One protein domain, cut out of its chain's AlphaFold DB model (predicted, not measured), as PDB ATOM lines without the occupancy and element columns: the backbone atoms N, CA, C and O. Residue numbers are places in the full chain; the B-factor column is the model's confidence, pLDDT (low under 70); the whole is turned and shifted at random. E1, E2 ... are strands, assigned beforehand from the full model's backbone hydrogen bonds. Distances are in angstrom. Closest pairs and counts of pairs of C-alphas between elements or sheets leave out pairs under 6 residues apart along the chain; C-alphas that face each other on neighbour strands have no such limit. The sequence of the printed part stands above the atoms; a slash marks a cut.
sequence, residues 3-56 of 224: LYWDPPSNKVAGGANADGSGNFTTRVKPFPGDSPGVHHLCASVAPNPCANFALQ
ATOM      1  N   LEU A   3     203.498 129.821 185.298       93.12
ATOM      2  CA  LEU A   3     202.616 130.901 184.877       93.12
ATOM      3  C   LEU A   3     201.356 130.882 185.742       93.12
ATOM      4  O   LEU A   3     200.687 129.853 185.855       93.12
ATOM      5  N   TYR A   4     201.038 132.025 186.336       93.94
ATOM      6  CA  TYR A   4     199.858 132.231 187.161       93.94
ATOM      7  C   TYR A   4     198.807 133.029 186.399       93.94
ATOM      8  O   TYR A   4     199.113 134.026 185.746       93.94
ATOM      9  N   TRP A   5     197.569 132.568 186.507       94.06
ATOM     10  CA  TRP A   5     196.370 133.203 185.991       94.06
ATOM     11  C   TRP A   5     195.777 134.110 187.073       94.06
ATOM     12  O   TRP A   5     195.671 133.694 188.225       94.06
ATOM     13  N   ASP A   6     195.422 135.340 186.708       92.12
ATOM     14  CA  ASP A   6     194.875 136.391 187.576       92.12
ATOM     15  C   ASP A   6     195.461 136.409 189.004       92.12
ATOM     16  O   ASP A   6     194.750 136.120 189.976       92.12
ATOM     17  N   PRO A   7     196.763 136.709 189.193       89.12
ATOM     18  CA  PRO A   7     197.306 136.905 190.533       89.12
ATOM     19  C   PRO A   7     196.536 138.007 191.284       89.12
ATOM     20  O   PRO A   7     196.208 139.029 190.682       89.12
ATOM     21  N   PRO A   8     196.253 137.841 192.590       87.81
ATOM     22  CA  PRO A   8     196.826 136.852 193.505       87.81
ATOM     23  C   PRO A   8     196.024 135.539 193.640       87.81
ATOM     24  O   PRO A   8     196.198 134.833 194.628       87.81
ATOM     25  N   SER A   9     195.153 135.173 192.688       81.81
ATOM     26  CA  SER A   9     194.269 133.994 192.819       81.81
ATOM     27  C   SER A   9     194.981 132.629 192.864       81.81
ATOM     28  O   SER A   9     194.330 131.610 193.089       81.81
ATOM     29  N   ASN A  10     196.303 132.592 192.654       80.06
ATOM     30  CA  ASN A  10     197.160 131.397 192.641       80.06
ATOM     31  C   ASN A  10     196.735 130.286 191.656       80.06
ATOM     32  O   ASN A  10     197.300 129.192 191.688       80.06
ATOM     33  N   LYS A  11     195.797 130.554 190.735       90.56
ATOM     34  CA  LYS A  11     195.461 129.641 189.637       90.56
ATOM     35  C   LYS A  11     196.704 129.412 188.770       90.56
ATOM     36  O   LYS A  11     197.260 130.359 188.216       90.56
ATOM     37  N   VAL A  12     197.148 128.166 188.623       92.75
ATOM     38  CA  VAL A  12     198.300 127.825 187.772       92.75
ATOM     39  C   VAL A  12     197.825 127.612 186.338       92.75
ATOM     40  O   VAL A  12     197.153 126.631 186.039       92.75
ATOM     41  N   ALA A  13     198.200 128.527 185.446       90.94
ATOM     42  CA  ALA A  13     197.914 128.459 184.014       90.94
ATOM     43  C   ALA A  13     198.753 127.397 183.281       90.94
ATOM     44  O   ALA A  13     198.378 126.932 182.206       90.94
ATOM     45  N   GLY A  14     199.915 127.054 183.840       89.56
ATOM     46  CA  GLY A  14     200.848 126.076 183.293       89.56
ATOM     47  C   GLY A  14     202.299 126.459 183.571       89.56
ATOM     48  O   GLY A  14     202.600 127.213 184.498       89.56
ATOM     49  N   GLY A  15     203.204 125.950 182.740       89.12
ATOM     50  CA  GLY A  15     204.623 126.288 182.773       89.12
ATOM     51  C   GLY A  15     205.154 126.650 181.391       89.12
ATOM     52  O   GLY A  15     204.590 126.268 180.366       89.12
ATOM     53  N   ALA A  16     206.258 127.387 181.374       88.88
ATOM     54  CA  ALA A  16     207.033 127.681 180.176       88.88
ATOM     55  C   ALA A  16     208.527 127.662 180.514       88.88
ATOM     56  O   ALA A  16     208.912 127.915 181.660       88.88
ATOM     57  N   ASN A  17     209.368 127.406 179.516       89.94
ATOM     58  CA  ASN A  17     210.798 127.680 179.590       89.94
ATOM     59  C   ASN A  17     211.105 128.883 178.706       89.94
ATOM     60  O   ASN A  17     210.537 129.018 177.623       89.94
ATOM     61  N   ALA A  18     211.974 129.756 179.207       87.69
ATOM     62  CA  ALA A  18     212.518 130.845 178.422       87.69
ATOM     63  C   ALA A  18     213.697 130.352 177.575       87.69
ATOM     64  O   ALA A  18     214.402 129.418 177.966       87.69
ATOM     65  N   ASP A  19     213.907 130.986 176.427       87.19
ATOM     66  CA  ASP A  19     215.122 130.844 175.635       87.19
ATOM     67  C   ASP A  19     216.311 131.584 176.282       87.19
ATOM     68  O   ASP A  19     216.184 132.244 177.318       87.19
ATOM     69  N   GLY A  20     217.490 131.501 175.656       85.12
ATOM     70  CA  GLY A  20     218.703 132.179 176.129       85.12
ATOM     71  C   GLY A  20     218.634 133.715 176.145       85.12
ATOM     72  O   GLY A  20     219.555 134.346 176.653       85.12
ATOM     73  N   SER A  21     217.565 134.321 175.613       85.94
ATOM     74  CA  SER A  21     217.286 135.763 175.675       85.94
ATOM     75  C   SER A  21     216.221 136.137 176.718       85.94
ATOM     76  O   SER A  21     215.923 137.317 176.894       85.94
ATOM     77  N   GLY A  22     215.659 135.154 177.433       82.12
ATOM     78  CA  GLY A  22     214.605 135.358 178.429       82.12
ATOM     79  C   GLY A  22     213.184 135.385 177.853       82.12
ATOM     80  O   GLY A  22     212.233 135.623 178.599       82.12
ATOM     81  N   ASN A  23     213.012 135.127 176.554       84.50
ATOM     82  CA  ASN A  23     211.711 135.137 175.889       84.50
ATOM     83  C   ASN A  23     211.051 133.747 175.910       84.50
ATOM     84  O   ASN A  23     211.726 132.722 175.936       84.50
ATOM     85  N   PHE A  24     209.719 133.695 175.897       85.75
ATOM     86  CA  PHE A  24     208.951 132.451 175.886       85.75
ATOM     87  C   PHE A  24     207.631 132.622 175.132       85.75
ATOM     88  O   PHE A  24     207.012 133.681 175.157       85.75
ATOM     89  N   THR A  25     207.161 131.547 174.499       86.62
ATOM     90  CA  THR A  25     205.817 131.476 173.908       86.62
ATOM     91  C   THR A  25     205.121 130.233 174.440       86.62
ATOM     92  O   THR A  25     205.677 129.139 174.378       86.62
ATOM     93  N   THR A  26     203.897 130.377 174.943       86.06
ATOM     94  CA  THR A  26     203.055 129.243 175.340       86.06
ATOM     95  C   THR A  26     201.612 129.463 174.898       86.06
ATOM     96  O   THR A  26     201.192 130.595 174.656       86.06
ATOM     97  N   ARG A  27     200.845 128.377 174.788       86.94
ATOM     98  CA  ARG A  27     199.401 128.420 174.543       86.94
ATOM     99  C   ARG A  27     198.693 128.074 175.843       86.94
ATOM    100  O   ARG A  27     198.813 126.952 176.323       86.94
ATOM    101  N   VAL A  28     197.943 129.026 176.385       86.81
ATOM    102  CA  VAL A  28     197.128 128.826 177.587       86.81
ATOM    103  C   VAL A  28     195.664 128.719 177.179       86.81
ATOM    104  O   VAL A  28     195.199 129.476 176.326       86.81
ATOM    105  N   LYS A  29     194.936 127.775 177.780       86.69
ATOM    106  CA  LYS A  29     193.482 127.667 177.639       86.69
ATOM    107  C   LYS A  29     192.809 128.324 178.857       86.69
ATOM    108  O   LYS A  29     193.238 128.028 179.968       86.69
ATOM    109  N   PRO A  30     191.768 129.158 178.674       87.50
ATOM    110  CA  PRO A  30     190.989 129.706 179.785       87.50
ATOM    111  C   PRO A  30     190.316 128.612 180.614       87.50
ATOM    112  O   PRO A  30     189.978 127.548 180.077       87.50
ATOM    113  N   PHE A  31     190.087 128.864 181.904       87.38
ATOM    114  CA  PHE A  31     189.398 127.904 182.758       87.38
ATOM    115  C   PHE A  31     187.885 127.917 182.478       87.38
ATOM    116  O   PHE A  31     187.310 128.962 182.159       87.38
ATOM    117  N   PRO A  32     187.199 126.766 182.610       85.81
ATOM    118  CA  PRO A  32     185.744 126.727 182.554       85.81
ATOM    119  C   PRO A  32     185.135 127.659 183.610       85.81
ATOM    120  O   PRO A  32     185.426 127.525 184.797       85.81
ATOM    121  N   GLY A  33     184.284 128.589 183.174       84.69
ATOM    122  CA  GLY A  33     183.618 129.545 184.061       84.69
ATOM    123  C   GLY A  33     184.414 130.813 184.391       84.69
ATOM    124  O   GLY A  33     183.923 131.607 185.191       84.69
ATOM    125  N   ASP A  34     185.587 131.048 183.786       88.12
ATOM    126  CA  ASP A  34     186.200 132.382 183.836       88.12
ATOM    127  C   ASP A  34     185.262 133.419 183.185       88.12
ATOM    128  O   ASP A  34     184.622 133.165 182.159       88.12
ATOM    129  N   SER A  35     185.152 134.592 183.809       87.56
ATOM    130  CA  SER A  35     184.281 135.680 183.358       87.56
ATOM    131  C   SER A  35     184.726 136.259 182.008       87.56
ATOM    132  O   SER A  35     185.921 136.334 181.752       87.56
ATOM    133  N   PRO A  36     183.822 136.782 181.166       90.81
ATOM    134  CA  PRO A  36     184.219 137.669 180.074       90.81
ATOM    135  C   PRO A  36     184.884 138.933 180.638       90.81
ATOM    136  O   PRO A  36     184.357 139.530 181.577       90.81
ATOM    137  N   GLY A  37     186.005 139.376 180.066       89.56
ATOM    138  CA  GLY A  37     186.736 140.536 180.589       89.56
ATOM    139  C   GLY A  37     188.237 140.494 180.322       89.56
ATOM    140  O   GLY A  37     188.708 139.693 179.521       89.56
ATOM    141  N   VAL A  38     188.981 141.388 180.979       93.69
ATOM    142  CA  VAL A  38     190.452 141.419 180.934       93.69
ATOM    143  C   VAL A  38     191.014 140.515 182.027       93.69
ATOM    144  O   VAL A  38     190.629 140.643 183.184       93.69
ATOM    145  N   HIS A  39     191.949 139.655 181.640       92.81
ATOM    146  CA  HIS A  39     192.657 138.713 182.500       92.81
ATOM    147  C   HIS A  39     194.170 138.905 182.384       92.81
ATOM    148  O   HIS A  39     194.676 139.455 181.397       92.81
ATOM    149  N   HIS A  40     194.889 138.429 183.397       93.25
ATOM    150  CA  HIS A  40     196.329 138.586 183.540       93.25
ATOM    151  C   HIS A  40     197.030 137.227 183.602       93.25
ATOM    152  O   HIS A  40     196.662 136.353 184.383       93.25
ATOM    153  N   LEU A  41     198.085 137.062 182.803       93.19
ATOM    154  CA  LEU A  41     198.972 135.902 182.839       93.19
ATOM    155  C   LEU A  41     200.368 136.362 183.263       93.19
ATOM    156  O   LEU A  41     201.032 137.065 182.505       93.19
ATOM    157  N   CYS A  42     200.816 135.971 184.455       93.00
ATOM    158  CA  CYS A  42     202.073 136.440 185.041       93.00
ATOM    159  C   CYS A  42     203.069 135.301 185.269       93.00
ATOM    160  O   CYS A  42     202.695 134.223 185.728       93.00
ATOM    161  N   ALA A  43     204.350 135.543 184.996       92.62
ATOM    162  CA  ALA A  43     205.411 134.578 185.274       92.62
ATOM    163  C   ALA A  43     205.875 134.615 186.738       92.62
ATOM    164  O   ALA A  43     205.890 135.663 187.377       92.62
ATOM    165  N   SER A  44     206.316 133.465 187.251       91.50
ATOM    166  CA  SER A  44     206.825 133.282 188.619       91.50
ATOM    167  C   SER A  44     208.275 133.744 188.841       91.50
ATOM    168  O   SER A  44     208.880 133.370 189.846       91.50
ATOM    169  N   VAL A  45     208.883 134.423 187.868       89.94
ATOM    170  CA  VAL A  45     210.303 134.809 187.873       89.94
ATOM    171  C   VAL A  45     210.384 136.322 187.954       89.94
ATOM    172  O   VAL A  45     209.788 137.005 187.122       89.94
ATOM    173  N   ALA A  46     211.144 136.842 188.922       86.38
ATOM    174  CA  ALA A  46     211.348 138.276 189.110       86.38
ATOM    175  C   ALA A  46     211.774 138.956 187.785       86.38
ATOM    176  O   ALA A  46     212.679 138.450 187.121       86.38
ATOM    177  N   PRO A  47     211.146 140.079 187.381       89.38
ATOM    178  CA  PRO A  47     210.259 140.955 188.158       89.38
ATOM    179  C   PRO A  47     208.758 140.578 188.131       89.38
ATOM    180  O   PRO A  47     207.917 141.434 188.382       89.38
ATOM    181  N   ASN A  48     208.416 139.323 187.830       90.25
ATOM    182  CA  ASN A  48     207.059 138.804 187.617       90.25
ATOM    183  C   ASN A  48     206.325 139.513 186.460       90.25
ATOM    184  O   ASN A  48     205.290 140.146 186.677       90.25
ATOM    185  N   PRO A  49     206.852 139.442 185.220       90.69
ATOM    186  CA  PRO A  49     206.213 140.060 184.064       90.69
ATOM    187  C   PRO A  49     204.820 139.465 183.819       90.69
ATOM    188  O   PRO A  49     204.636 138.246 183.879       90.69
ATOM    189  N   CYS A  50     203.861 140.337 183.504       91.56
ATOM    190  CA  CYS A  50     202.466 139.997 183.234       91.56
ATOM    191  C   CYS A  50     202.057 140.408 181.816       91.56
ATOM    192  O   CYS A  50     202.398 141.500 181.357       91.56
ATOM    193  N   ALA A  51     201.275 139.559 181.153       91.62
ATOM    194  CA  ALA A  51     200.586 139.856 179.905       91.62
ATOM    195  C   ALA A  51     199.075 139.972 180.147       91.62
ATOM    196  O   ALA A  51     198.506 139.196 180.917       91.62
ATOM    197  N   ASN A  52     198.427 140.911 179.458       92.81
ATOM    198  CA  ASN A  52     196.987 141.146 179.555       92.81
ATOM    199  C   ASN A  52     196.303 140.617 178.291       92.81
ATOM    200  O   ASN A  52     196.774 140.871 177.183       92.81
ATOM    201  N   PHE A  53     195.175 139.934 178.442       90.12
ATOM    202  CA  PHE A  53     194.364 139.434 177.330       90.12
ATOM    203  C   PHE A  53     192.879 139.530 177.686       90.12
ATOM    204  O   PHE A  53     192.528 139.667 178.855       90.12
ATOM    205  N   ALA A  54     192.005 139.491 176.681       90.94
ATOM    206  CA  ALA A  54     190.564 139.575 176.889       90.94
ATOM    207  C   ALA A  54     189.884 138.235 176.591       90.94
ATOM    208  O   ALA A  54     190.035 137.697 175.493       90.94
ATOM    209  N   LEU A  55     189.103 137.722 177.543       90.56
ATOM    210  CA  LEU A  55     188.163 136.638 177.291       90.56
ATOM    211  C   LEU A  55     186.882 137.201 176.687       90.56
ATOM    212  O   LEU A  55     186.208 138.049 177.276       90.56
ATOM    213  N   GLN A  56     186.532 136.693 175.510       85.94
ATOM    214  CA  GLN A  56     185.222 136.904 174.917       85.94
ATOM    215  C   GLN A  56     184.228 135.954 175.585       85.94
ATOM    216  O   GLN A  56     184.503 134.764 175.740       85.94
TER     217      GLN A  56
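This is residues 3 to 56 of the 224 residues of an uncharacterized protein of bacterium (UniProt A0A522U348). With little regular structure, this is a small, strongly twisted sheet of two hairpins side by side, E1-E2 and E3-E4, with a long loop passing over one face and residues 18 to 23 sticking out. The 54 printed residues hold four strands, in the order E2 E1 E3 E4 across the antiparallel sheet; the class is all strand, though strands hold only 21 residues. The whole is compact, radius of gyration of the C-alphas 11.5 A, yet elongated, 36 by 20 by 15 A.

Find C-alpha 3 at (202.616, 130.901, 184.877), where E1, residues 3 to 5, starts its 6.7 A. E2, residues 11 to 15, spans 11.9 A; E3, residues 37 to 43, 20.2 A; E4, residues 50 to 55, 15.8 A, ending at C-alpha 55, (188.163, 136.638, 177.291).

Look at N 4 and O 42, 2.8 A, between inner strands E1 and E3. Edge strand E2 has O 14 2.9 A from N 3; edge strand E4 has O 53 2.8 A from N 39. E2 and E4 are apart.

The C-alphas of Gly 20 and Gly 33, the farthest apart, are 36.1 A apart. The E2 to E3 link, 21 residues, is long. The printed part has no cut, and no printed residue is under 70 in pLDDT.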